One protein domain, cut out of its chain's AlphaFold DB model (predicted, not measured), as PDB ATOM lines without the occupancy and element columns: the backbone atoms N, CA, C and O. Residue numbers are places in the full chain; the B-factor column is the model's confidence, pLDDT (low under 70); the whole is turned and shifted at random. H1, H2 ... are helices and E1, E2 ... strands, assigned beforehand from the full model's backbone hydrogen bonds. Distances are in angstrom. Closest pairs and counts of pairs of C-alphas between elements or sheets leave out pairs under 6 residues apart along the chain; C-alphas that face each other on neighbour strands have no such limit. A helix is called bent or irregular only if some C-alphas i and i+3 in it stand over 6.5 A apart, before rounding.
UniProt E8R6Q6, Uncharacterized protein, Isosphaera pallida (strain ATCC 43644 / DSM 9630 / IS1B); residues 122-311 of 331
ATOM      1  N   ALA A 122       0.601 -16.927-100.972       96.69
ATOM      2  CA  ALA A 122       1.316 -18.108-101.445       96.69
ATOM      3  C   ALA A 122       2.782 -18.100-101.006       96.69
ATOM      4  O   ALA A 122       3.290 -19.130-100.564       96.69
ATOM      5  N   ALA A 123       3.448 -16.948-101.085       96.31
ATOM      6  CA  ALA A 123       4.863 -16.836-100.755       96.31
ATOM      7  C   ALA A 123       5.228 -15.438-100.240       96.31
ATOM      8  O   ALA A 123       4.556 -14.453-100.554       96.31
ATOM      9  N   ARG A 124       6.318 -15.352 -99.472       95.31
ATOM     10  CA  ARG A 124       6.897 -14.087 -98.999       95.31
ATOM     11  C   ARG A 124       8.163 -13.800 -99.783       95.31
ATOM     12  O   ARG A 124       9.148 -14.519 -99.669       95.31
ATOM     13  N   LEU A 125       8.142 -12.756-100.589       91.81
ATOM     14  CA  LEU A 125       9.282 -12.295-101.354       91.81
ATOM     15  C   LEU A 125      10.158 -11.388-100.494       91.81
ATOM     16  O   LEU A 125       9.658 -10.442 -99.892       91.81
ATOM     17  N   VAL A 126      11.455 -11.677-100.453       90.06
ATOM     18  CA  VAL A 126      12.456 -10.913 -99.708       90.06
ATOM     19  C   VAL A 126      13.488 -10.371-100.689       90.06
ATOM     20  O   VAL A 126      14.083 -11.136-101.458       90.06
ATOM     21  N   PHE A 127      13.698  -9.056-100.660       83.31
ATOM     22  CA  PHE A 127      14.659  -8.368-101.520       83.31
ATOM     23  C   PHE A 127      15.965  -8.096-100.769       83.31
ATOM     24  O   PHE A 127      15.944  -7.650 -99.621       83.31
ATOM     25  N   GLY A 128      17.099  -8.327-101.439       79.94
ATOM     26  CA  GLY A 128      18.421  -7.941-100.940       79.94
ATOM     27  C   GLY A 128      18.760  -8.533 -99.568       79.94
ATOM     28  O   GLY A 128      18.679  -9.744 -99.362       79.94
ATOM     29  N   ASP A 129      19.146  -7.665 -98.636       75.38
ATOM     30  CA  ASP A 129      19.490  -7.973 -97.241       75.38
ATOM     31  C   ASP A 129      18.265  -8.162 -96.322       75.38
ATOM     32  O   ASP A 129      18.422  -8.416 -95.129       75.38
ATOM     33  N   GLY A 130      17.048  -8.089 -96.870       77.88
ATOM     34  CA  GLY A 130      15.799  -8.253 -96.128       77.88
ATOM     35  C   GLY A 130      15.118  -6.952 -95.711       77.88
ATOM     36  O   GLY A 130      14.150  -7.005 -94.961       77.88
ATOM     37  N   GLN A 131      15.575  -5.797 -96.199       75.50
ATOM     38  CA  GLN A 131      14.944  -4.505 -95.892       75.50
ATOM     39  C   GLN A 131      13.556  -4.324 -96.509       75.50
ATOM     40  O   GLN A 131      12.729  -3.591 -95.969       75.50
ATOM     41  N   ALA A 132      13.301  -4.978 -97.639       79.31
ATOM     42  CA  ALA A 132      12.026  -4.906 -98.327       79.31
ATOM     43  C   ALA A 132      11.420  -6.293 -98.487       79.31
ATOM     44  O   ALA A 132      12.108  -7.274 -98.792       79.31
ATOM     45  N   GLU A 133      10.102  -6.348 -98.323       89.06
ATOM     46  CA  GLU A 133       9.341  -7.580 -98.408       89.06
ATOM     47  C   GLU A 133       8.000  -7.345 -99.090       89.06
ATOM     48  O   GLU A 133       7.346  -6.321 -98.894       89.06
ATOM     49  N   ALA A 134       7.586  -8.329 -99.875       91.31
ATOM     50  CA  ALA A 134       6.282  -8.364-100.509       91.31
ATOM     51  C   ALA A 134       5.645  -9.732-100.276       91.31
ATOM     52  O   ALA A 134       6.336 -10.741-100.146       91.31
ATOM     53  N   ILE A 135       4.319  -9.786-100.238       94.81
ATOM     54  CA  ILE A 135       3.587 -11.052-100.186       94.81
ATOM     55  C   ILE A 135       2.970 -11.283-101.557       94.81
ATOM     56  O   ILE A 135       2.418 -10.363-102.148       94.81
ATOM     57  N   LEU A 136       3.101 -12.497-102.080       95.25
ATOM     58  CA  LEU A 136       2.586 -12.879-103.391       95.25
ATOM     59  C   LEU A 136       1.443 -13.875-103.237       95.25
ATOM     60  O   LEU A 136       1.508 -14.743-102.366       95.25
ATOM     61  N   ASP A 137       0.431 -13.785-104.097       97.00
ATOM     62  CA  ASP A 137      -0.562 -14.848-104.281       97.00
ATOM     63  C   ASP A 137      -0.071 -15.939-105.260       97.00
ATOM     64  O   ASP A 137       1.042 -15.882-105.790       97.00
ATOM     65  N   GLN A 138      -0.918 -16.939-105.521       95.56
ATOM     66  CA  GLN A 138      -0.628 -18.040-106.451       95.56
ATOM     67  C   GLN A 138      -0.416 -17.600-107.915       95.56
ATOM     68  O   GLN A 138       0.172 -18.330-108.707       95.56
ATOM     69  N   HIS A 139      -0.894 -16.412-108.287       93.94
ATOM     70  CA  HIS A 139      -0.765 -15.827-109.621       93.94
ATOM     71  C   HIS A 139       0.376 -14.797-109.697       93.94
ATOM     72  O   HIS A 139       0.564 -14.151-110.735       93.94
ATOM     73  N   GLY A 140       1.145 -14.628-108.615       92.56
ATOM     74  CA  GLY A 140       2.197 -13.625-108.508       92.56
ATOM     75  C   GLY A 140       1.666 -12.195-108.427       92.56
ATOM     76  O   GLY A 140       2.345 -11.273-108.869       92.56
ATOM     77  N   VAL A 141       0.455 -11.977-107.922       92.56
ATOM     78  CA  VAL A 141      -0.052 -10.644-107.574       92.56
ATOM     79  C   VAL A 141       0.535 -10.224-106.233       92.56
ATOM     80  O   VAL A 141       0.536 -11.007-105.283       92.56
ATOM     81  N   VAL A 142       1.031  -8.988-106.155       92.75
ATOM     82  CA  VAL A 142       1.563  -8.413-104.914       92.75
ATOM     83  C   VAL A 142       0.415  -8.009-103.993       92.75
ATOM     84  O   VAL A 142      -0.420  -7.179-104.353       92.75
ATOM     85  N   LEU A 143       0.401  -8.576-102.792       95.12
ATOM     86  CA  LEU A 143      -0.564  -8.303-101.736       95.12
ATOM     87  C   LEU A 143       0.017  -7.296-100.722       95.12
ATOM     88  O   LEU A 143       1.232  -7.296-100.490       95.12
ATOM     89  N   PRO A 144      -0.816  -6.449-100.086       93.62
ATOM     90  CA  PRO A 144      -0.359  -5.508 -99.067       93.62
ATOM     91  C   PRO A 144       0.192  -6.244 -97.833       93.62
ATOM     92  O   PRO A 144      -0.559  -6.755 -97.008       93.62
ATOM     93  N   ALA A 145       1.520  -6.282 -97.671       92.94
ATOM     94  CA  ALA A 145       2.164  -7.081 -96.620       92.94
ATOM     95  C   ALA A 145       1.744  -6.685 -95.189       92.94
ATOM     96  O   ALA A 145       1.651  -7.540 -94.314       92.94
ATOM     97  N   ARG A 146       1.438  -5.399 -94.953       94.12
ATOM     98  CA  ARG A 146       0.991  -4.885 -93.641       94.12
ATOM     99  C   ARG A 146      -0.417  -5.340 -93.252       94.12
ATOM    100  O   ARG A 146      -0.760  -5.310 -92.072       94.12
ATOM    101  N   GLU A 147      -1.217  -5.740 -94.233       96.12
ATOM    102  CA  GLU A 147      -2.597  -6.193 -94.047       96.12
ATOM    103  C   GLU A 147      -2.690  -7.716 -93.898       96.12
ATOM    104  O   GLU A 147      -3.772  -8.224 -93.621       96.12
ATOM    105  N   VAL A 148      -1.581  -8.451 -94.045       96.75
ATOM    106  CA  VAL A 148      -1.541  -9.894 -93.773       96.75
ATOM    107  C   VAL A 148      -1.345 -10.142 -92.294       96.75
ATOM    108  O   VAL A 148      -0.524  -9.491 -91.646       96.75
ATOM    109  N   GLU A 149      -2.069 -11.128 -91.776       97.69
ATOM    110  CA  GLU A 149      -1.898 -11.564 -90.401       97.69
ATOM    111  C   GLU A 149      -0.477 -12.091 -90.146       97.69
ATOM    112  O   GLU A 149       0.057 -12.885 -90.924       97.69
ATOM    113  N   GLU A 150       0.161 -11.657 -89.055       95.50
ATOM    114  CA  GLU A 150       1.611 -11.846 -88.861       95.50
ATOM    115  C   GLU A 150       1.978 -13.323 -88.806       95.50
ATOM    116  O   GLU A 150       2.949 -13.758 -89.425       95.50
ATOM    117  N   ARG A 151       1.136 -14.111 -88.128       95.62
ATOM    118  CA  ARG A 151       1.282 -15.565 -88.044       95.62
ATOM    119  C   ARG A 151       1.296 -16.207 -89.429       95.62
ATOM    120  O   ARG A 151       2.132 -17.061 -89.703       95.62
ATOM    121  N   VAL A 152       0.397 -15.770 -90.312       95.62
ATOM    122  CA  VAL A 152       0.300 -16.290 -91.680       95.62
ATOM    123  C   VAL A 152       1.519 -15.864 -92.489       95.62
ATOM    124  O   VAL A 152       2.118 -16.703 -93.155       95.62
ATOM    125  N   ALA A 153       1.932 -14.597 -92.397       95.31
ATOM    126  CA  ALA A 153       3.110 -14.077 -93.090       95.31
ATOM    127  C   ALA A 153       4.416 -14.773 -92.662       95.31
ATOM    128  O   ALA A 153       5.280 -15.026 -93.506       95.31
ATOM    129  N   ALA A 154       4.561 -15.095 -91.373       92.75
ATOM    130  CA  ALA A 154       5.703 -15.827 -90.827       92.75
ATOM    131  C   ALA A 154       5.758 -17.278 -91.324       92.75
ATOM    132  O   ALA A 154       6.841 -17.811 -91.557       92.75
ATOM    133  N   ASP A 155       4.594 -17.894 -91.543       93.69
ATOM    134  CA  ASP A 155       4.498 -19.240 -92.094       93.69
ATOM    135  C   ASP A 155       4.758 -19.281 -93.615       93.69
ATOM    136  O   ASP A 155       5.030 -20.350 -94.156       93.69
ATOM    137  N   LEU A 156       4.723 -18.178 -94.363       95.38
ATOM    138  CA  LEU A 156       4.971 -18.237 -95.811       95.38
ATOM    139  C   LEU A 156       6.414 -18.646 -96.147       95.38
ATOM    140  O   LEU A 156       7.380 -18.158 -95.559       95.38
ATOM    141  N   VAL A 157       6.570 -19.502 -97.164       94.62
ATOM    142  CA  VAL A 157       7.892 -19.850 -97.706       94.62
ATOM    143  C   VAL A 157       8.525 -18.604 -98.320       94.62
ATOM    144  O   VAL A 157       7.881 -17.853 -99.061       94.62
ATOM    145  N   ARG A 158       9.803 -18.386 -97.998       94.31
ATOM    146  CA  ARG A 158      10.550 -17.210 -98.442       94.31
ATOM    147  C   ARG A 158      11.063 -17.407 -99.863       94.31
ATOM    148  O   ARG A 158      11.723 -18.400-100.154       94.31
ATOM    149  N   LEU A 159      10.826 -16.440-100.734       92.69
ATOM    150  CA  LEU A 159      11.480 -16.327-102.032       92.69
ATOM    151  C   LEU A 159      12.594 -15.292-101.896       92.69
ATOM    152  O   LEU A 159      12.316 -14.136-101.586       92.69
ATOM    153  N   ILE A 160      13.845 -15.698-102.089       89.12
ATOM    154  CA  ILE A 160      14.995 -14.799-101.962       89.12
ATOM    155  C   ILE A 160      15.479 -14.449-103.355       89.12
ATOM    156  O   ILE A 160      16.046 -15.281-104.061       89.12
ATOM    157  N   LEU A 161      15.275 -13.191-103.730       82.75
ATOM    158  CA  LEU A 161      15.863 -12.630-104.934       82.75
ATOM    159  C   LEU A 161      17.273 -12.170-104.596       82.75
ATOM    160  O   LEU A 161      17.494 -11.032-104.179       82.75
ATOM    161  N   LYS A 162      18.239 -13.080-104.754       74.81
ATOM    162  CA  LYS A 162      19.651 -12.724-104.651       74.81
ATOM    163  C   LYS A 162      20.041 -12.007-105.937       74.81
ATOM    164  O   LYS A 162      20.400 -12.641-106.927       74.81
ATOM    165  N   ASN A 163      19.867 -10.692-105.935       61.91
ATOM    166  CA  ASN A 163      20.328  -9.840-107.012       61.91
ATOM    167  C   ASN A 163      21.661  -9.228-106.597       61.91
ATOM    168  O   ASN A 163      21.700  -8.345-105.748       61.91
ATOM    169  N   ASP A 164      22.738  -9.657-107.249       58.31
ATOM    170  CA  ASP A 164      24.000  -8.908-107.238       58.31
ATOM    171  C   ASP A 164      23.861  -7.606-108.065       58.31
ATOM    172  O   ASP A 164      24.738  -6.747-108.051       58.31
ATOM    173  N   ASN A 165      22.740  -7.451-108.787       52.69
ATOM    174  CA  ASN A 165      22.361  -6.248-109.512       52.69
ATOM    175  C   ASN A 165      20.834  -6.024-109.406       52.69
ATOM    176  O   ASN A 165      20.090  -6.683-110.140       52.69
ATOM    177  N   PRO A 166      20.346  -5.145-108.507       53.09
ATOM    178  CA  PRO A 166      18.914  -4.908-108.285       53.09
ATOM    179  C   PRO A 166      18.155  -4.499-109.557       53.09
ATOM    180  O   PRO A 166      16.970  -4.807-109.659       53.09
ATOM    181  N   ASP A 167      18.842  -3.943-110.557       50.19
ATOM    182  CA  ASP A 167      18.247  -3.493-111.821       50.19
ATOM    183  C   ASP A 167      17.946  -4.642-112.807       50.19
ATOM    184  O   ASP A 167      17.252  -4.446-113.803       50.19
ATOM    185  N   ARG A 168      18.474  -5.859-112.580       47.31
ATOM    186  CA  ARG A 168      18.419  -6.958-113.571       47.31
ATOM    187  C   ARG A 168      17.227  -7.898-113.459       47.31
ATOM    188  O   ARG A 168      16.866  -8.521-114.454       47.31
ATOM    189  N   LEU A 169      16.607  -7.995-112.287       54.59
ATOM    190  CA  LEU A 169      15.257  -8.551-112.198       54.59
ATOM    191  C   LEU A 169      14.305  -7.375-112.087       54.59
ATOM    192  O   LEU A 169      13.731  -7.124-111.030       54.59
ATOM    193  N   ASP A 170      14.119  -6.681-113.209       58.09
ATOM    194  CA  ASP A 170      12.981  -5.788-113.390       58.09
ATOM    195  C   ASP A 170      11.696  -6.624-113.524       58.09
ATOM    196  O   ASP A 170      10.998  -6.669-114.536       58.09
ATOM    197  N   LEU A 171      11.367  -7.321-112.437       60.34
ATOM    198  CA  LEU A 171      10.026  -7.821-112.173       60.34
ATOM    199  C   LEU A 171       9.062  -6.620-111.973       60.34
ATOM    200  O   LEU A 171       7.860  -6.795-111.797       60.34
ATOM    201  N   GLY A 172       9.574  -5.376-111.977       60.75
ATOM    202  CA  GLY A 172       8.941  -4.156-111.474       60.75
ATOM    203  C   GLY A 172       8.199  -4.379-110.167       60.75
ATOM    204  O   GLY A 172       7.113  -3.847-109.917       60.75
ATOM    205  N   LEU A 173       8.813  -5.216-109.345       63.94
ATOM    206  CA  LEU A 173       8.463  -5.441-107.969       63.94
ATOM    207  C   LEU A 173       9.138  -4.349-107.153       63.94
ATOM    208  O   LEU A 173      10.153  -4.576-106.508       63.94
ATOM    209  N   ASP A 174       8.590  -3.143-107.239       65.25
ATOM    210  CA  ASP A 174       8.911  -2.115-106.263       65.25
ATOM    211  C   ASP A 174       8.098  -2.435-104.994       65.25
ATOM    212  O   ASP A 174       6.868  -2.514-105.062       65.25
ATOM    213  N   PRO A 175       8.741  -2.692-103.844       62.88
ATOM    214  CA  PRO A 175       8.042  -2.932-102.581       62.88
ATOM    215  C   PRO A 175       7.172  -1.742-102.149       62.88
ATOM    216  O   PRO A 175       6.235  -1.924-101.375       62.88
ATOM    217  N   ASN A 176       7.447  -0.539-102.664       67.38
ATOM    218  CA  ASN A 176       6.632   0.657-102.456       67.38
ATOM    219  C   ASN A 176       5.516   0.815-103.497       67.38
ATOM    220  O   ASN A 176       4.758   1.786-103.450       67.38
ATOM    221  N   ARG A 177       5.406  -0.105-104.457       67.81
ATOM    222  CA  ARG A 177       4.393  -0.023-105.503       67.81
ATOM    223  C   ARG A 177       3.007  -0.308-104.957       67.81
ATOM    224  O   ARG A 177       2.827  -1.081-104.022       67.81
ATOM    225  N   GLU A 178       2.018   0.273-105.627       76.00
ATOM    226  CA  GLU A 178       0.605   0.002-105.392       76.00
ATOM    227  C   GLU A 178       0.328  -1.515-105.407       76.00
ATOM    228  O   GLU A 178       0.569  -2.174-106.430       76.00
ATOM    229  N   PRO A 179      -0.170  -2.079-104.293       80.31
ATOM    230  CA  PRO A 179      -0.610  -3.467-104.235       80.31
ATOM    231  C   PRO A 179      -1.664  -3.789-105.307       80.31
ATOM    232  O   PRO A 179      -2.350  -2.903-105.809       80.31
ATOM    233  N   GLY A 180      -1.821  -5.070-105.651       77.38
ATOM    234  CA  GLY A 180      -2.776  -5.542-106.665       77.38
ATOM    235  C   GLY A 180      -2.200  -5.637-108.083       77.38
ATOM    236  O   GLY A 180      -2.868  -6.118-108.996       77.38
ATOM    237  N   ARG A 181      -0.938  -5.242-108.289       81.50
ATOM    238  CA  ARG A 181      -0.238  -5.421-109.570       81.50
ATOM    239  C   ARG A 181       0.422  -6.799-109.668       81.50
ATOM    240  O   ARG A 181       0.916  -7.351-108.687       81.50
ATOM    241  N   HIS A 182       0.472  -7.337-110.887       76.75
ATOM    242  CA  HIS A 182       1.212  -8.566-111.178       76.75
ATOM    243  C   HIS A 182       2.724  -8.320-111.143       76.75
ATOM    244  O   HIS A 182       3.241  -7.491-111.893       76.75
ATOM    245  N   ALA A 183       3.425  -9.144-110.370       67.56
ATOM    246  CA  ALA A 183       4.878  -9.185-110.237       67.56
ATOM    247  C   ALA A 183       5.641  -9.468-111.541       67.56
ATOM    248  O   ALA A 183       6.847  -9.311-111.602       67.56
ATOM    249  N   ALA A 184       4.966  -9.966-112.575       61.00
ATOM    250  CA  ALA A 184       5.605 -10.406-113.815       61.00
ATOM    251  C   ALA A 184       5.406  -9.438-114.993       61.00
ATOM    252  O   ALA A 184       5.967  -9.662-116.061       61.00
ATOM    253  N   ARG A 185       4.573  -8.399-114.847       60.91
ATOM    254  CA  ARG A 185       4.074  -7.610-115.992       60.91
ATOM    255  C   ARG A 185       4.797  -6.275-116.194       60.91
ATOM    256  O   ARG A 185       4.383  -5.489-117.038       60.91
ATOM    257  N   SER A 186       5.806  -5.968-115.382       51.62
ATOM    258  CA  SER A 186       6.202  -4.570-115.210       51.62
ATOM    259  C   SER A 186       7.421  -4.080-115.992       51.62
ATOM    260  O   SER A 186       7.474  -2.881-116.239       51.62
ATOM    261  N   GLY A 187       8.365  -4.932-116.378       53.12
ATOM    262  CA  GLY A 187       9.462  -4.538-117.280       53.12
ATOM    263  C   GLY A 187       9.305  -5.129-118.682       53.12
ATOM    264  O   GLY A 187       9.709  -4.551-119.687       53.12
ATOM    265  N   SER A 188       8.637  -6.280-118.758       56.03
ATOM    266  CA  SER A 188       8.364  -7.016-119.984       56.03
ATOM    267  C   SER A 188       6.857  -7.078-120.199       56.03
ATOM    268  O   SER A 188       6.116  -7.637-119.389       56.03
ATOM    269  N   THR A 189       6.383  -6.546-121.325       62.78
ATOM    270  CA  THR A 189       5.000  -6.746-121.789       62.78
ATOM    271  C   THR A 189       4.700  -8.211-122.115       62.78
ATOM    272  O   THR A 189       3.538  -8.559-122.319       62.78
ATOM    273  N   ASN A 190       5.720  -9.078-122.142       76.25
ATOM    274  CA  ASN A 190       5.581 -10.489-122.445       76.25
ATOM    275  C   ASN A 190       5.399 -11.323-121.156       76.25
ATOM    276  O   ASN A 190       6.385 -11.597-120.464       76.25
ATOM    277  N   PRO A 191       4.178 -11.810-120.851       72.94
ATOM    278  CA  PRO A 191       3.933 -12.692-119.704       72.94
ATOM    279  C   PRO A 191       4.669 -14.041-119.801       72.94
ATOM    280  O   PRO A 191       4.759 -14.758-118.800       72.94
ATOM    281  N   ASN A 192       5.203 -14.379-120.979       79.81
ATOM    282  CA  ASN A 192       5.987 -15.583-121.247       79.81
ATOM    283  C   ASN A 192       7.501 -15.337-121.168       79.81
ATOM    284  O   ASN A 192       8.276 -16.194-121.586       79.81
ATOM    285  N   ALA A 193       7.939 -14.181-120.656       83.88
ATOM    286  CA  ALA A 193       9.351 -13.958-120.376       83.88
ATOM    287  C   ALA A 193       9.891 -15.059-119.434       83.88
ATOM    288  O   ALA A 193       9.191 -15.442-118.484       83.88
ATOM    289  N   PRO A 194      11.115 -15.575-119.656       85.19
ATOM    290  CA  PRO A 194      11.704 -16.615-118.814       85.19
ATOM    291  C   PRO A 194      11.695 -16.267-117.319       85.19
ATOM    292  O   PRO A 194      11.443 -17.133-116.486       85.19
ATOM    293  N   GLU A 195      11.900 -14.996-116.966       83.56
ATOM    294  CA  GLU A 195      11.865 -14.484-115.590       83.56
ATOM    295  C   GLU A 195      10.482 -14.663-114.953       83.56
ATOM    296  O   GLU A 195      10.368 -15.155-113.830       83.56
ATOM    297  N   ALA A 196       9.423 -14.311-115.689       84.19
ATOM    298  CA  ALA A 196       8.042 -14.458-115.246       84.19
ATOM    299  C   ALA A 196       7.691 -15.932-115.010       84.19
ATOM    300  O   ALA A 196       7.051 -16.268-114.012       84.19
ATOM    301  N   GLN A 197       8.143 -16.822-115.900       87.44
ATOM    302  CA  GLN A 197       7.942 -18.259-115.736       87.44
ATOM    303  C   GLN A 197       8.723 -18.815-114.539       87.44
ATOM    304  O   GLN A 197       8.170 -19.606-113.777       87.44
ATOM    305  N   ARG A 198       9.975 -18.384-114.327       87.81
ATOM    306  CA  ARG A 198      10.773 -18.780-113.153       87.81
ATOM    307  C   ARG A 198      10.107 -18.347-111.849       87.81
ATOM    308  O   ARG A 198      10.000 -19.162-110.935       87.81
ATOM    309  N   LEU A 199       9.601 -17.114-111.779       89.75
ATOM    310  CA  LEU A 199       8.872 -16.631-110.605       89.75
ATOM    311  C   LEU A 199       7.597 -17.448-110.354       89.75
ATOM    312  O   LEU A 199       7.370 -17.869-109.222       89.75
ATOM    313  N   ARG A 200       6.799 -17.733-111.394       90.88
ATOM    314  CA  ARG A 200       5.623 -18.611-111.269       90.88
ATOM    315  C   ARG A 200       6.012 -19.982-110.723       90.88
ATOM    316  O   ARG A 200       5.450 -20.415-109.722       90.88
ATOM    317  N   ASN A 201       7.018 -20.629-111.310       91.56
ATOM    318  CA  ASN A 201       7.497 -21.930-110.840       91.56
ATOM    319  C   ASN A 201       7.936 -21.867-109.363       91.56
ATOM    320  O   ASN A 201       7.647 -22.783-108.596       91.56
ATOM    321  N   ALA A 202       8.598 -20.785-108.944       92.81
ATOM    322  CA  ALA A 202       9.013 -20.591-107.558       92.81
ATOM    323  C   ALA A 202       7.830 -20.432-106.595       92.81
ATOM    324  O   ALA A 202       7.856 -21.013-105.513       92.81
ATOM    325  N   ILE A 203       6.784 -19.703-106.995       94.31
ATOM    326  CA  ILE A 203       5.535 -19.575-106.229       94.31
ATOM    327  C   ILE A 203       4.860 -20.943-106.085       94.31
ATOM    328  O   ILE A 203       4.506 -21.331-104.975       94.31
ATOM    329  N   HIS A 204       4.747 -21.710-107.172       94.38
ATOM    330  CA  HIS A 204       4.190 -23.066-107.126       94.38
ATOM    331  C   HIS A 204       4.999 -23.989-106.205       94.38
ATOM    332  O   HIS A 204       4.424 -24.726-105.408       94.38
ATOM    333  N   LEU A 205       6.336 -23.920-106.258       94.75
ATOM    334  CA  LEU A 205       7.192 -24.678-105.341       94.75
ATOM    335  C   LEU A 205       6.988 -24.243-103.883       94.75
ATOM    336  O   LEU A 205       6.884 -25.090-103.002       94.75
ATOM    337  N   ALA A 206       6.897 -22.940-103.618       94.81
ATOM    338  CA  ALA A 206       6.625 -22.408-102.285       94.81
ATOM    339  C   ALA A 206       5.281 -22.902-101.725       94.81
ATOM    340  O   ALA A 206       5.221 -23.313-100.567       94.81
ATOM    341  N   MET A 207       4.230 -22.925-102.549       95.44
ATOM    342  CA  MET A 207       2.930 -23.486-102.173       95.44
ATOM    343  C   MET A 207       3.035 -24.977-101.859       95.44
ATOM    344  O   MET A 207       2.611 -25.394-100.787       95.44
ATOM    345  N   PHE A 208       3.675 -25.754-102.739       95.50
ATOM    346  CA  PHE A 208       3.898 -27.181-102.517       95.50
ATOM    347  C   PHE A 208       4.622 -27.446-101.191       95.50
ATOM    348  O   PHE A 208       4.168 -28.253-100.384       95.50
ATOM    349  N   LEU A 209       5.726 -26.740-100.930       94.31
ATOM    350  CA  LEU A 209       6.510 -26.898 -99.703       94.31
ATOM    351  C   LEU A 209       5.717 -26.508 -98.450       94.31
ATOM    352  O   LEU A 209       5.847 -27.172 -97.420       94.31
ATOM    353  N   ARG A 210       4.882 -25.465 -98.529       94.31
ATOM    354  CA  ARG A 210       3.971 -25.096 -97.441       94.31
ATOM    355  C   ARG A 210       2.968 -26.211 -97.169       94.31
ATOM    356  O   ARG A 210       2.847 -26.626 -96.024       94.31
ATOM    357  N   ASP A 211       2.304 -26.714 -98.204       94.38
ATOM    358  CA  ASP A 211       1.274 -27.742 -98.057       94.38
ATOM    359  C   ASP A 211       1.873 -29.037 -97.475       94.38
ATOM    360  O   ASP A 211       1.283 -29.659 -96.591       94.38
ATOM    361  N   GLN A 212       3.095 -29.403 -97.886       94.50
ATOM    362  CA  GLN A 212       3.828 -30.516 -97.277       94.50
ATOM    363  C   GLN A 212       4.166 -30.264 -95.802       94.50
ATOM    364  O   GLN A 212       4.047 -31.169 -94.976       94.50
ATOM    365  N   ARG A 213       4.581 -29.044 -95.442       92.88
ATOM    366  CA  ARG A 213       4.863 -28.682 -94.047       92.88
ATOM    367  C   ARG A 213       3.599 -28.735 -93.188       92.88
ATOM    368  O   ARG A 213       3.661 -29.233 -92.067       92.88
ATOM    369  N   ASP A 214       2.470 -28.264 -93.704       91.50
ATOM    370  CA  ASP A 214       1.188 -28.288 -92.999       91.50
ATOM    371  C   ASP A 214       0.703 -29.735 -92.797       91.50
ATOM    372  O   ASP A 214       0.369 -30.115 -91.676       91.50
ATOM    373  N   ALA A 215       0.818 -30.589 -93.821       91.31
ATOM    374  CA  ALA A 215       0.524 -32.021 -93.707       91.31
ATOM    375  C   ALA A 215       1.402 -32.732 -92.654       91.31
ATOM    376  O   ALA A 215       0.925 -33.597 -91.912       91.31
ATOM    377  N   LEU A 216       2.682 -32.357 -92.545       90.69
ATOM    378  CA  LEU A 216       3.589 -32.871 -91.512       90.69
ATOM    379  C   LEU A 216       3.218 -32.369 -90.112       90.69
ATOM    380  O   LEU A 216       3.234 -33.157 -89.165       90.69
ATOM    381  N   ARG A 217       2.848 -31.088 -89.975       89.56
ATOM    382  CA  ARG A 217       2.356 -30.514 -88.711       89.56
ATOM    383  C   ARG A 217       1.097 -31.242 -88.240       89.56
ATOM    384  O   ARG A 217       1.024 -31.606 -87.068       89.56
ATOM    385  N   ASP A 218       0.157 -31.522 -89.137       89.81
ATOM    386  CA  ASP A 218      -1.058 -32.265 -88.799       89.81
ATOM    387  C   ASP A 218      -0.760 -33.724 -88.421       89.81
ATOM    388  O   ASP A 218      -1.273 -34.210 -87.412       89.81
ATOM    389  N   SER A 219       0.147 -34.389 -89.145       87.81
ATOM    390  CA  SER A 219       0.585 -35.758 -88.827       87.81
ATOM    391  C   SER A 219       1.272 -35.843 -87.456       87.81
ATOM    392  O   SER A 219       1.038 -36.786 -86.702       87.81
ATOM    393  N   SER A 220       2.058 -34.826 -87.083       86.62
ATOM    394  CA  SER A 220       2.777 -34.765 -85.799       86.62
ATOM    395  C   SER A 220       1.871 -34.671 -84.563       86.62
ATOM    396  O   SER A 220       2.323 -34.900 -83.446       86.62
ATOM    397  N   ARG A 221       0.578 -34.358 -84.738       87.44
ATOM    398  CA  ARG A 221      -0.397 -34.355 -83.635       87.44
ATOM    399  C   ARG A 221      -0.816 -35.766 -83.211       87.44
ATOM    400  O   ARG A 221      -1.446 -35.918 -82.169       87.44
ATOM    401  N   THR A 222      -0.488 -36.787 -84.002       86.94
ATOM    402  CA  THR A 222      -0.782 -38.191 -83.689       86.94
ATOM    403  C   THR A 222       0.331 -38.802 -82.828       86.94
ATOM    404  O   THR A 222       1.504 -38.534 -83.045       86.94
ATOM    405  N   THR A 223      -0.015 -39.589 -81.807       72.31
ATOM    406  CA  THR A 223       0.897 -40.023 -80.724       72.31
ATOM    407  C   THR A 223       1.767 -41.234 -81.104       72.31
ATOM    408  O   THR A 223       1.710 -42.270 -80.446       72.31
ATOM    409  N   SER A 224       2.547 -41.141 -82.181       80.94
ATOM    410  CA  SER A 224       3.446 -42.220 -82.630       80.94
ATOM    411  C   SER A 224       4.900 -41.756 -82.744       80.94
ATOM    412  O   SER A 224       5.166 -40.561 -82.801       80.94
ATOM    413  N   GLU A 225       5.842 -42.697 -82.798       83.56
ATOM    414  CA  GLU A 225       7.274 -42.449 -83.042       83.56
ATOM    415  C   GLU A 225       7.521 -41.656 -84.346       83.56
ATOM    416  O   GLU A 225       8.443 -40.843 -84.439       83.56
ATOM    417  N   ASP A 226       6.615 -41.778 -85.321       81.69
ATOM    418  CA  ASP A 226       6.632 -40.985 -86.553       81.69
ATOM    419  C   ASP A 226       6.392 -39.484 -86.309       81.69
ATOM    420  O   ASP A 226       6.765 -38.653 -87.145       81.69
ATOM    421  N   ALA A 227       5.812 -39.104 -85.166       83.69
ATOM    422  CA  ALA A 227       5.542 -37.714 -84.816       83.69
ATOM    423  C   ALA A 227       6.821 -36.915 -84.571       83.69
ATOM    424  O   ALA A 227       6.902 -35.762 -84.999       83.69
ATOM    425  N   ASP A 228       7.835 -37.520 -83.949       83.31
ATOM    426  CA  ASP A 228       9.116 -36.856 -83.696       83.31
ATOM    427  C   ASP A 228       9.873 -36.618 -85.007       83.31
ATOM    428  O   ASP A 228      10.385 -35.519 -85.245       83.31
ATOM    429  N   LEU A 229       9.856 -37.601 -85.915       83.25
ATOM    430  CA  LEU A 229      10.407 -37.454 -87.264       83.25
ATOM    431  C   LEU A 229       9.646 -36.401 -88.081       83.25
ATOM    432  O   LEU A 229      10.267 -35.587 -88.767       83.25
ATOM    433  N   ALA A 230       8.314 -36.381 -88.005       81.50
ATOM    434  CA  ALA A 230       7.492 -35.379 -88.680       81.50
ATOM    435  C   ALA A 230       7.735 -33.967 -88.126       81.50
ATOM    436  O   ALA A 230       7.794 -33.002 -88.890       81.50
ATOM    437  N   ARG A 231       7.930 -33.839 -86.810       79.94
ATOM    438  CA  ARG A 231       8.238 -32.568 -86.148       79.94
ATOM    439  C   ARG A 231       9.619 -32.053 -86.528       79.94
ATOM    440  O   ARG A 231       9.753 -30.873 -86.845       79.94
ATOM    441  N   ALA A 232      10.624 -32.929 -86.543       82.38
ATOM    442  CA  ALA A 232      11.948 -32.598 -87.050       82.38
ATOM    443  C   ALA A 232      11.860 -32.118 -88.505       82.38
ATOM    444  O   ALA A 232      12.460 -31.097 -88.841       82.38
ATOM    445  N   ASP A 233      11.050 -32.796 -89.330       82.50
ATOM    446  CA  ASP A 233      10.844 -32.406 -90.721       82.50
ATOM    447  C   ASP A 233      10.200 -31.025 -90.874       82.50
ATOM    448  O   ASP A 233      10.678 -30.194 -91.647       82.50
ATOM    449  N   ALA A 234       9.151 -30.742 -90.103       79.38
ATOM    450  CA  ALA A 234       8.481 -29.449 -90.131       79.38
ATOM    451  C   ALA A 234       9.422 -28.295 -89.733       79.38
ATOM    452  O   ALA A 234       9.425 -27.256 -90.392       79.38
ATOM    453  N   LEU A 235      10.255 -28.491 -88.703       79.25
ATOM    454  CA  LEU A 235      11.151 -27.456 -88.177       79.25
ATOM    455  C   LEU A 235      12.228 -27.016 -89.173       79.25
ATOM    456  O   LEU A 235      12.574 -25.836 -89.228       79.25
ATOM    457  N   TRP A 236      12.800 -27.931 -89.960       80.25
ATOM    458  CA  TRP A 236      13.823 -27.514 -90.925       80.25
ATOM    459  C   TRP A 236      13.215 -26.868 -92.175       80.25
ATOM    460  O   TRP A 236      13.854 -25.983 -92.752       80.25
ATOM    461  N   LEU A 237      11.980 -27.225 -92.547       83.06
ATOM    462  CA  LEU A 237      11.241 -26.583 -93.643       83.06
ATOM    463  C   LEU A 237      10.914 -25.111 -93.358       83.06
ATOM    464  O   LEU A 237      10.832 -24.316 -94.288       83.06
ATOM    465  N   GLU A 238      10.800 -24.707 -92.091       78.25
ATOM    466  CA  GLU A 238      10.647 -23.291 -91.707       78.25
ATOM    467  C   GLU A 238      11.843 -22.422 -92.123       78.25
ATOM    468  O   GLU A 238      11.740 -21.202 -92.220       78.25
ATOM    469  N   ARG A 239      12.989 -23.047 -92.409       78.75
ATOM    470  CA  ARG A 239      14.227 -22.376 -92.816       78.75
ATOM    471  C   ARG A 239      14.535 -22.560 -94.301       78.75
ATOM    472  O   ARG A 239      15.684 -22.376 -94.704       78.75
ATOM    473  N   VAL A 240      13.532 -22.951 -95.086       83.19
ATOM    474  CA  VAL A 240      13.635 -23.081 -96.537       83.19
ATOM    475  C   VAL A 240      13.362 -21.742 -97.208       83.19
ATOM    476  O   VAL A 240      12.344 -21.092 -96.960       83.19
ATOM    477  N   ALA A 241      14.262 -21.360 -98.108       85.12
ATOM    478  CA  ALA A 241      14.016 -20.306 -99.075       85.12
ATOM    479  C   ALA A 241      14.185 -20.817-100.507       85.12
ATOM    480  O   ALA A 241      15.008 -21.691-100.759       85.12
ATOM    481  N   VAL A 242      13.433 -20.255-101.448       85.31
ATOM    482  CA  VAL A 242      13.551 -20.560-102.877       85.31
ATOM    483  C   VAL A 242      14.198 -19.376-103.586       85.31
ATOM    484  O   VAL A 242      13.752 -18.240-103.435       85.31
ATOM    485  N   ASN A 243      15.237 -19.629-104.373       85.19
ATOM    486  CA  ASN A 243      15.861 -18.632-105.229       85.19
ATOM    487  C   ASN A 243      15.452 -18.868-106.699       85.19
ATOM    488  O   ASN A 243      15.827 -19.898-107.267       85.19
ATOM    489  N   PRO A 244      14.693 -17.941-107.319       83.00
ATOM    490  CA  PRO A 244      14.261 -18.040-108.712       83.00
ATOM    491  C   PRO A 244      15.213 -17.369-109.721       83.00
ATOM    492  O   PRO A 244      14.866 -17.281-110.900       83.00
ATOM    493  N   THR A 245      16.355 -16.820-109.288       79.69
ATOM    494  CA  THR A 245      17.214 -16.004-110.166       79.69
ATOM    495  C   THR A 245      18.129 -16.823-111.074       79.69
ATOM    496  O   THR A 245      18.563 -16.316-112.107       79.69
ATOM    497  N   ASP A 246      18.394 -18.086-110.740       80.88
ATOM    498  CA  ASP A 246      19.313 -18.921-111.508       80.88
ATOM    499  C   ASP A 246      18.636 -19.498-112.773       80.88
ATOM    500  O   ASP A 246      17.532 -20.053-112.706       80.88
ATOM    501  N   PRO A 247      19.268 -19.388-113.956       80.12
ATOM    502  CA  PRO A 247      18.715 -19.922-115.198       80.12
ATOM    503  C   PRO A 247      18.657 -21.456-115.245       80.12
ATOM    504  O   PRO A 247      17.904 -21.994-116.053       80.12
ATOM    505  N   ARG A 248      19.431 -22.167-114.416       78.88
ATOM    506  CA  ARG A 248      19.483 -23.639-114.379       78.88
ATOM    507  C   ARG A 248      18.277 -24.261-113.679       78.88
ATOM    508  O   ARG A 248      18.045 -25.455-113.828       78.88
ATOM    509  N   GLY A 249      17.512 -23.477-112.923       83.44
ATOM    510  CA  GLY A 249      16.325 -23.948-112.220       83.44
ATOM    511  C   GLY A 249      16.123 -23.252-110.884       83.44
ATOM    512  O   GLY A 249      16.821 -22.307-110.531       83.44
ATOM    513  N   LEU A 250      15.142 -23.733-110.129       85.56
ATOM    514  CA  LEU A 250      14.879 -23.261-108.779       85.56
ATOM    515  C   LEU A 250      15.905 -23.847-107.821       85.56
ATOM    516  O   LEU A 250      16.183 -25.046-107.856       85.56
ATOM    517  N   PHE A 251      16.423 -23.009-106.933       86.06
ATOM    518  CA  PHE A 251      17.311 -23.446-105.867       86.06
ATOM    519  C   PHE A 251      16.604 -23.343-104.528       86.06
ATOM    520  O   PHE A 251      16.007 -22.316-104.217       86.06
ATOM    521  N   ILE A 252      16.708 -24.389-103.719       86.31
ATOM    522  CA  ILE A 252      16.254 -24.401-102.339       86.31
ATOM    523  C   ILE A 252      17.456 -24.163-101.431       86.31
ATOM    524  O   ILE A 252      18.444 -24.894-101.482       86.31
ATOM    525  N   TRP A 253      17.357 -23.147-100.585       83.06
ATOM    526  CA  TRP A 253      18.333 -22.831 -99.558       83.06
ATOM    527  C   TRP A 253      17.836 -23.327 -98.203       83.06
ATOM    528  O   TRP A 253      16.763 -22.920 -97.758       83.06
ATOM    529  N   ILE A 254      18.609 -24.199 -97.551       82.38
ATOM    530  CA  ILE A 254      18.303 -24.754 -96.226       82.38
ATOM    531  C   ILE A 254      19.302 -24.200 -95.204       82.38
ATOM    532  O   ILE A 254      20.514 -24.369 -95.362       82.38
ATOM    533  N   GLN A 255      18.794 -23.563 -94.141       68.56
ATOM    534  CA  GLN A 255      19.562 -23.173 -92.940       68.56
ATOM    535  C   GLN A 255      20.895 -22.451 -93.226       68.56
ATOM    536  O   GLN A 255      21.912 -22.683 -92.573       68.56
ATOM    537  N   SER A 256      20.882 -21.557 -94.212       63.03
ATOM    538  CA  SER A 256      21.976 -20.635 -94.529       63.03
ATOM    539  C   SER A 256      23.229 -21.225 -95.193       63.03
ATOM    540  O   SER A 256      24.147 -20.454 -95.478       63.03
ATOM    541  N   ARG A 257      23.317 -22.537 -95.478       71.50
ATOM    542  CA  ARG A 257      24.585 -23.135 -95.968       71.50
ATOM    543  C   ARG A 257      24.485 -24.214 -97.047       71.50
ATOM    544  O   ARG A 257      25.494 -24.472 -97.695       71.50
ATOM    545  N   THR A 258      23.316 -24.797 -97.305       79.69
ATOM    546  CA  THR A 258      23.170 -25.846 -98.333       79.69
ATOM    547  C   THR A 258      22.225 -25.402 -99.438       79.69
ATOM    548  O   THR A 258      21.130 -24.914 -99.154       79.69
ATOM    549  N   TRP A 259      22.655 -25.587-100.686       82.19
ATOM    550  CA  TRP A 259      21.868 -25.289-101.878       82.19
ATOM    551  C   TRP A 259      21.439 -26.592-102.542       82.19
ATOM    552  O   TRP A 259      22.253 -27.475-102.787       82.19
ATOM    553  N   ILE A 260      20.156 -26.719-102.847       86.00
ATOM    554  CA  ILE A 260      19.615 -27.873-103.562       86.00
ATOM    555  C   ILE A 260      18.998 -27.353-104.848       86.00
ATOM    556  O   ILE A 260      18.081 -26.536-104.810       86.00
ATOM    557  N   VAL A 261      19.506 -27.804-105.985       89.00
ATOM    558  CA  VAL A 261      18.912 -27.537-107.291       89.00
ATOM    559  C   VAL A 261      17.654 -28.394-107.373       89.00
ATOM    560  O   VAL A 261      17.711 -29.619-107.439       89.00
ATOM    561  N   TRP A 262      16.499 -27.743-107.319       91.38
ATOM    562  CA  TRP A 262      15.206 -28.395-107.483       91.38
ATOM    563  C   TRP A 262      14.859 -28.606-108.958       91.38
ATOM    564  O   TRP A 262      14.162 -29.560-109.286       91.38
ATOM    565  N   GLY A 263      15.324 -27.724-109.849       90.19
ATOM    566  CA  GLY A 263      14.907 -27.700-111.255       90.19
ATOM    567  C   GLY A 263      13.604 -26.920-111.450       90.19
ATOM    568  O   GLY A 263      13.399 -25.880-110.821       90.19
ATOM    569  N   ARG A 264      12.708 -27.391-112.319       87.00
ATOM    570  CA  ARG A 264      11.364 -26.827-112.498       87.00
ATOM    571  C   ARG A 264      10.421 -27.329-111.401       87.00
ATOM    572  O   ARG A 264      10.526 -28.460-110.919       87.00
ATOM    573  N   SER A 265       9.491 -26.463-111.002       87.38
ATOM    574  CA  SER A 265       8.352 -26.865-110.178       87.38
ATOM    575  C   SER A 265       7.279 -27.407-111.102       87.38
ATOM    576  O   SER A 265       6.799 -26.676-111.968       87.38
ATOM    577  N   LEU A 266       6.959 -28.687-110.950       85.38
ATOM    578  CA  LEU A 266       6.044 -29.391-111.832       85.38
ATOM    579  C   LEU A 266       5.031 -30.171-110.997       85.38
ATOM    580  O   LEU A 266       5.408 -31.023-110.188       85.38
ATOM    581  N   ASP A 267       3.747 -29.911-111.235       81.44
ATOM    582  CA  ASP A 267       2.656 -30.661-110.600       81.44
ATOM    583  C   ASP A 267       2.603 -32.107-111.114       81.44
ATOM    584  O   ASP A 267       2.237 -33.029-110.387       81.44
ATOM    585  N   ARG A 268       3.018 -32.320-112.368       78.19
ATOM    586  CA  ARG A 268       3.102 -33.628-113.025       78.19
ATOM    587  C   ARG A 268       4.460 -33.788-113.698       78.19
ATOM    588  O   ARG A 268       5.012 -32.808-114.181       78.19
ATOM    589  N   ALA A 269       4.970 -35.018-113.742       77.50
ATOM    590  CA  ALA A 269       6.235 -35.327-114.403       77.50
ATOM    591  C   ALA A 269       6.232 -34.836-115.858       77.50
ATOM    592  O   ALA A 269       5.232 -34.988-116.570       77.50
ATOM    593  N   ASP A 270       7.352 -34.249-116.270       80.81
ATOM    594  CA  ASP A 270       7.530 -33.734-117.624       80.81
ATOM    595  C   ASP A 270       7.677 -34.909-118.611       80.81
ATOM    596  O   ASP A 270       8.385 -35.872-118.289       80.81
ATOM    597  N   PRO A 271       7.077 -34.871-119.815       71.81
ATOM    598  CA  PRO A 271       7.479 -35.758-120.909       71.81
ATOM    599  C   PRO A 271       8.995 -35.761-121.185       71.81
ATOM    600  O   PRO A 271       9.518 -36.783-121.626       71.81
ATOM    601  N   GLU A 272       9.716 -34.681-120.870       84.50
ATOM    602  CA  GLU A 272      11.184 -34.599-120.959       84.50
ATOM    603  C   GLU A 272      11.923 -35.386-119.853       84.50
ATOM    604  O   GLU A 272      13.151 -35.432-119.831       84.50
ATOM    605  N   GLY A 273      11.194 -36.036-118.939       88.25
ATOM    606  CA  GLY A 273      11.748 -36.939-117.929       88.25
ATOM    607  C   GLY A 273      12.124 -36.280-116.602       88.25
ATOM    608  O   GLY A 273      12.630 -36.974-115.715       88.25
ATOM    609  N   GLU A 274      11.860 -34.981-116.434       88.25
ATOM    610  CA  GLU A 274      12.045 -34.303-115.151       88.25
ATOM    611  C   GLU A 274      11.001 -34.798-114.129       88.25
ATOM    612  O   GLU A 274       9.798 -34.802-114.429       88.25
ATOM    613  N   PRO A 275      11.430 -35.224-112.925       90.12
ATOM    614  CA  PRO A 275      10.512 -35.730-111.918       90.12
ATOM    615  C   PRO A 275       9.571 -34.632-111.402       90.12
ATOM    616  O   PRO A 275       9.925 -33.454-111.319       90.12
ATOM    617  N   SER A 276       8.357 -35.025-111.031       93.44
ATOM    618  CA  SER A 276       7.378 -34.120-110.420       93.44
ATOM    619  C   SER A 276       7.806 -33.678-109.017       93.44
ATOM    620  O   SER A 276       8.652 -34.308-108.376       93.44
ATOM    621  N   ASN A 277       7.161 -32.639-108.482       93.69
ATOM    622  CA  ASN A 277       7.380 -32.209-107.098       93.69
ATOM    623  C   ASN A 277       7.141 -33.348-106.088       93.69
ATOM    624  O   ASN A 277       7.902 -33.496-105.132       93.69
ATOM    625  N   LEU A 278       6.129 -34.190-106.331       94.31
ATOM    626  CA  LEU A 278       5.811 -35.349-105.490       94.31
ATOM    627  C   LEU A 278       6.888 -36.438-105.548       94.31
ATOM    628  O   LEU A 278       7.163 -37.066-104.531       94.31
ATOM    629  N   GLU A 279       7.522 -36.643-106.702       93.06
ATOM    630  CA  GLU A 279       8.615 -37.614-106.857       93.06
ATOM    631  C   GLU A 279       9.927 -37.103-106.236       93.06
ATOM    632  O   GLU A 279      10.670 -37.877-105.635       93.06
ATOM    633  N   LYS A 280      10.202 -35.794-106.331       93.44
ATOM    634  CA  LYS A 280      11.383 -35.149-105.720       93.44
ATOM    635  C   LYS A 280      11.299 -35.110-104.189       93.44
ATOM    636  O   LYS A 280      12.321 -35.146-103.500       93.44
ATOM    637  N   TRP A 281      10.086 -35.040-103.644       94.06
ATOM    638  CA  TRP A 281       9.843 -34.788-102.226       94.06
ATOM    639  C   TRP A 281      10.429 -35.824-101.248       94.06
ATOM    640  O   TRP A 281      11.097 -35.404-100.299       94.06
ATOM    641  N   PRO A 282      10.272 -37.151-101.436       92.31
ATOM    642  CA  PRO A 282      10.874 -38.144-100.543       92.31
ATOM    643  C   PRO A 282      12.399 -38.030-100.459       92.31
ATOM    644  O   PRO A 282      12.965 -38.117 -99.368       92.31
ATOM    645  N   VAL A 283      13.060 -37.775-101.592       91.31
ATOM    646  CA  VAL A 283      14.520 -37.606-101.650       91.31
ATOM    647  C   VAL A 283      14.941 -36.326-100.943       91.31
ATOM    648  O   VAL A 283      15.865 -36.344-100.128       91.31
ATOM    649  N   PHE A 284      14.214 -35.235-101.170       90.81
ATOM    650  CA  PHE A 284      14.432 -33.977-100.463       90.81
ATOM    651  C   PHE A 284      14.263 -34.119 -98.940       90.81
ATOM    652  O   PHE A 284      15.117 -33.650 -98.187       90.81
ATOM    653  N   ARG A 285      13.228 -34.832 -98.466       89.88
ATOM    654  CA  ARG A 285      13.043 -35.127 -97.033       89.88
ATOM    655  C   ARG A 285      14.186 -35.945 -96.457       89.88
ATOM    656  O   ARG A 285      14.716 -35.606 -95.401       89.88
ATOM    657  N   HIS A 286      14.569 -37.015 -97.145       88.38
ATOM    658  CA  HIS A 286      15.664 -37.870 -96.708       88.38
ATOM    659  C   HIS A 286      16.974 -37.076 -96.572       88.38
ATOM    660  O   HIS A 286      17.670 -37.187 -95.560       88.38
ATOM    661  N   LEU A 287      17.272 -36.218 -97.550       85.75
ATOM    662  CA  LEU A 287      18.423 -35.322 -97.512       85.75
ATOM    663  C   LEU A 287      18.352 -34.355 -96.319       85.75
ATOM    664  O   LEU A 287      19.318 -34.249 -95.564       85.75
ATOM    665  N   GLY A 288      17.207 -33.694 -96.117       83.94
ATOM    666  CA  GLY A 288      16.985 -32.771 -95.000       83.94
ATOM    667  C   GLY A 288      17.262 -33.423 -93.644       83.94
ATOM    668  O   GLY A 288      18.026 -32.885 -92.840       83.94
ATOM    669  N   ARG A 289      16.753 -34.641 -93.424       85.06
ATOM    670  CA  ARG A 289      17.009 -35.420 -92.199       85.06
ATOM    671  C   ARG A 289      18.488 -35.719 -91.987       85.06
ATOM    672  O   ARG A 289      18.989 -35.551 -90.879       85.06
ATOM    673  N   ARG A 290      19.208 -36.125 -93.039       85.06
ATOM    674  CA  ARG A 290      20.657 -36.385 -92.950       85.06
ATOM    675  C   ARG A 290      21.444 -35.125 -92.607       85.06
ATOM    676  O   ARG A 290      22.391 -35.209 -91.829       85.06
ATOM    677  N   LEU A 291      21.063 -33.978 -93.168       80.62
ATOM    678  CA  LEU A 291      21.705 -32.693 -92.877       80.62
ATOM    679  C   LEU A 291      21.489 -32.267 -91.420       80.62
ATOM    680  O   LEU A 291      22.432 -31.802 -90.779       80.62
ATOM    681  N   VAL A 292      20.281 -32.474 -90.884       79.81
ATOM    682  CA  VAL A 292      19.971 -32.220 -89.469       79.81
ATOM    683  C   VAL A 292      20.757 -33.170 -88.559       79.81
ATOM    684  O   VAL A 292      21.424 -32.711 -87.636       79.81
ATOM    685  N   ALA A 293      20.744 -34.477 -88.847       83.81
ATOM    686  CA  ALA A 293      21.401 -35.493 -88.022       83.81
ATOM    687  C   ALA A 293      22.930 -35.338 -87.959       83.81
ATOM    688  O   ALA A 293      23.537 -35.602 -86.926       83.81
ATOM    689  N   ARG A 294      23.565 -34.902 -89.053       80.88
ATOM    690  CA  ARG A 294      25.027 -34.741 -89.131       80.88
ATOM    691  C   ARG A 294      25.556 -33.476 -88.461       80.88
ATOM    692  O   ARG A 294      26.770 -33.323 -88.411       80.88
ATOM    693  N   GLY A 295      24.689 -32.576 -87.990       72.19
ATOM    694  CA  GLY A 295      25.123 -31.275 -87.485       72.19
ATOM    695  C   GLY A 295      25.884 -30.500 -88.563       72.19
ATOM    696  O   GLY A 295      27.095 -30.378 -88.491       72.19
ATOM    697  N   ILE A 296      25.159 -30.056 -89.594       62.22
ATOM    698  CA  ILE A 296      25.550 -29.135 -90.685       62.22
ATOM    699  C   ILE A 296      27.077 -28.965 -90.908       62.22
ATOM    700  O   ILE A 296      27.720 -28.189 -90.193       62.22
ATOM    701  N   PRO A 297      27.664 -29.579 -91.953       53.44
ATOM    702  CA  PRO A 297      29.061 -29.336 -92.303       53.44
ATOM    703  C   PRO A 297      29.299 -27.867 -92.723       53.44
ATOM    704  O   PRO A 297      28.387 -27.198 -93.213       53.44
ATOM    705  N   PRO A 298      30.526 -27.334 -92.562       47.72
ATOM    706  CA  PRO A 298      30.842 -25.939 -92.877       47.72
ATOM    707  C   PRO A 298      30.846 -25.616 -94.381       47.72
ATOM    708  O   PRO A 298      30.855 -24.440 -94.742       47.72
ATOM    709  N   THR A 299      30.850 -26.620 -95.261       63.06
ATOM    710  CA  THR A 299      31.018 -26.439 -96.705       63.06
ATOM    711  C   THR A 299      29.686 -26.451 -97.463       63.06
ATOM    712  O   THR A 299      28.824 -27.291 -97.192       63.06
ATOM    713  N   PRO A 300      29.500 -25.543 -98.441       65.44
ATOM    714  CA  PRO A 300      28.333 -25.569 -99.308       65.44
ATOM    715  C   PRO A 300      28.370 -26.826-100.179       65.44
ATOM    716  O   PRO A 300      29.306 -27.036-100.947       65.44
ATOM    717  N   VAL A 301      27.337 -27.655-100.059       70.56
ATOM    718  CA  VAL A 301      27.110 -28.814-100.931       70.56
ATOM    719  C   VAL A 301      25.944 -28.484-101.855       70.56
ATOM    720  O   VAL A 301      24.955 -27.897-101.404       70.56
ATOM    721  N   VAL A 302      26.081 -28.836-103.134       75.31
ATOM    722  CA  VAL A 302      25.037 -28.680-104.152       75.31
ATOM    723  C   VAL A 302      24.500 -30.059-104.518       75.31
ATOM    724  O   VAL A 302      25.263 -30.907-104.969       75.31
ATOM    725  N   PHE A 303      23.198 -30.275-104.331       75.12
ATOM    726  CA  PHE A 303      22.499 -31.493-104.762       75.12
ATOM    727  C   PHE A 303      21.578 -31.172-105.933       75.12
ATOM    728  O   PHE A 303      20.869 -30.173-105.862       75.12
ATOM    729  N   ASP A 304      21.562 -31.999-106.979       82.19
ATOM    730  CA  ASP A 304      20.715 -31.790-108.159       82.19
ATOM    731  C   ASP A 304      19.575 -32.811-108.233       82.19
ATOM    732  O   ASP A 304      19.776 -33.969-108.590       82.19
ATOM    733  N   LEU A 305      18.362 -32.367-107.888       82.00
ATOM    734  CA  LEU A 305      17.135 -33.167-107.927       82.00
ATOM    735  C   LEU A 305      16.414 -33.094-109.281       82.00
ATOM    736  O   LEU A 305      15.368 -33.723-109.448       82.00
ATOM    737  N   SER A 306      16.936 -32.333-110.249       77.62
ATOM    738  CA  SER A 306      16.340 -32.253-111.589       77.62
ATOM    739  C   SER A 306      16.584 -33.519-112.418       77.62
ATOM    740  O   SER A 306      15.845 -33.795-113.362       77.62
ATOM    741  N   ARG A 307      17.584 -34.331-112.049       80.44
ATOM    742  CA  ARG A 307      17.968 -35.551-112.769       80.44
ATOM    743  C   ARG A 307      17.459 -36.808-112.069       80.44
ATOM    744  O   ARG A 307      17.733 -37.035-110.893       80.44
ATOM    745  N   ARG A 308      16.794 -37.690-112.822       71.44
ATOM    746  CA  ARG A 308      16.323 -39.002-112.330       71.44
ATOM    747  C   ARG A 308      17.441 -39.922-111.838       71.44
ATOM    748  O   ARG A 308      17.195 -40.728-110.948       71.44
ATOM    749  N   GLU A 309      18.649 -39.796-112.383       71.38
ATOM    750  CA  GLU A 309      19.820 -40.601-111.993       71.38
ATOM    751  C   GLU A 309      20.105 -40.498-110.485       71.38
ATOM    752  O   GLU A 309      20.387 -41.501-109.828       71.38
ATOM    753  N   PHE A 310      19.903 -39.310-109.906       61.16
ATOM    754  CA  PHE A 310      20.071 -39.072-108.473       61.16
ATOM    755  C   PHE A 310      19.000 -39.771-107.621       61.16
ATOM    756  O   PHE A 310      19.276 -40.175-106.492       61.16
ATOM    757  N   LEU A 311      17.787 -39.943-108.162       60.66
ATOM    758  CA  LEU A 311      16.681 -40.621-107.478       60.66
ATOM    759  C   LEU A 311      16.854 -42.148-107.468       60.66
ATOM    760  O   LEU A 311      16.349 -42.803-106.560       60.66
TER     761      LEU A 311
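AT A GLANCE: This is residues 122 to 311 of the 331 residues of an uncharacterized protein of Isosphaera pallida (strain ATCC 43644 / DSM 9630 / IS1B) (UniProt E8R6Q6). A strongly twisted sheet of seven strands curls round the long helix H2, with H4 on the same face over E6. H2 runs on past the sheet and folds back as a helical hairpin with H3, while H1 only grazes the sheet near E1 and E2. The 190 printed residues hold five named helices and seven named strands, in the order E1 E2 H1 E3 H2 H3 E4 E5 E6 H4 E7 H5. The mixed sheet has the order E2 E1 E3 E4 E5 E6 E7, and the class is mixed, helices and strands. The whole is compact, with a radius of gyration of the C-alphas of 16.8 A and spans of 50 by 39 by 34 A.

IN THESE COORDINATES: The strands are E1, residues 122 to 127, from C-alpha 122 at (1.316, -18.108, -101.445), 16.5 A long; E2, residues 132 to 137, 17.1 A; E3, 158 to 161; E4, 240 to 243; E5, 250 to 254; E6, 258 to 263, 15.4 A; and E7, 302 to 304. The helices are H1, residues 150 to 155; H2, 194 to 219, 37.3 A from C-alpha 194 at (11.704, -16.615, -118.814); H3, 226 to 237, 16.7 A; H4, 277 to 293, 23.9 A; and H5, 308 to 311, ending at C-alpha 311 at (16.681, -40.621, -107.478). H4 is only just irregular, with C-alphas 279 and 282 6.7 A apart, and has a kink of 26 degrees near residue 284.

HOW THE PARTS SIT: E2 and E1 form an antiparallel hairpin, with N 125 and O 134 at 2.7 A. E1 and E3 are parallel, with N 126 and O 159 at 2.8 A, as are E3 and E4, with N 242 and O 158 at 2.8 A. E4, E5 and E6 make a meander, each strand the antiparallel neighbour of the one before, with N 243 and O 251, and N 252 and O 260, both at 2.8 A. E6 and E7 are parallel, with N 261 and O 303 at 2.7 A. E3, H2 H3, E4 and E6, H4, E7 are strand-helix-strand units, parallel neighbour strands with helices between, both with left-handed crossovers. H2 and H4 lie on one face, giving two layers; C-alphas 202 and 242 of H2 and E4 are closest at 6.5 A. H4 runs along E6, 7 degrees on the local plane, at a height over the sheet of 10.1 A. H2, with residues 209 to 219 alone, touches H3 at a shallow tilt of 29 degrees, opposite ways; the closest C-alphas, of Arg 213 and Ala 234, are 5.4 A apart. H3 touches H4, with residues 232 to 236 and 285 to 292 alone, about perpendicular at 86 degrees; the closest C-alphas are those of Asp 233 and Arg 289, 7.0 A. H5 is close to but not clearly touching H4, with C-alphas 283 and 311 closest at 6.9 A. Every O i to N i+4 pair is within hydrogen-bond range in H1, H2 and H3, and 11 of 13 in H4; H5 is too short for such a pair.

THE WHOLE: The farthest C-alphas, of Thr 189 and Thr 223, are 53.0 A apart, and the printed part has no cut. The links E2 to H1, E3 to H2 and E6 to H4 are long, with 12, 32 and 13 residues. The mean pLDDT of the printed part is 81.9, with 31 residues under 70, among them residues 163 to 177 and 183 to 189.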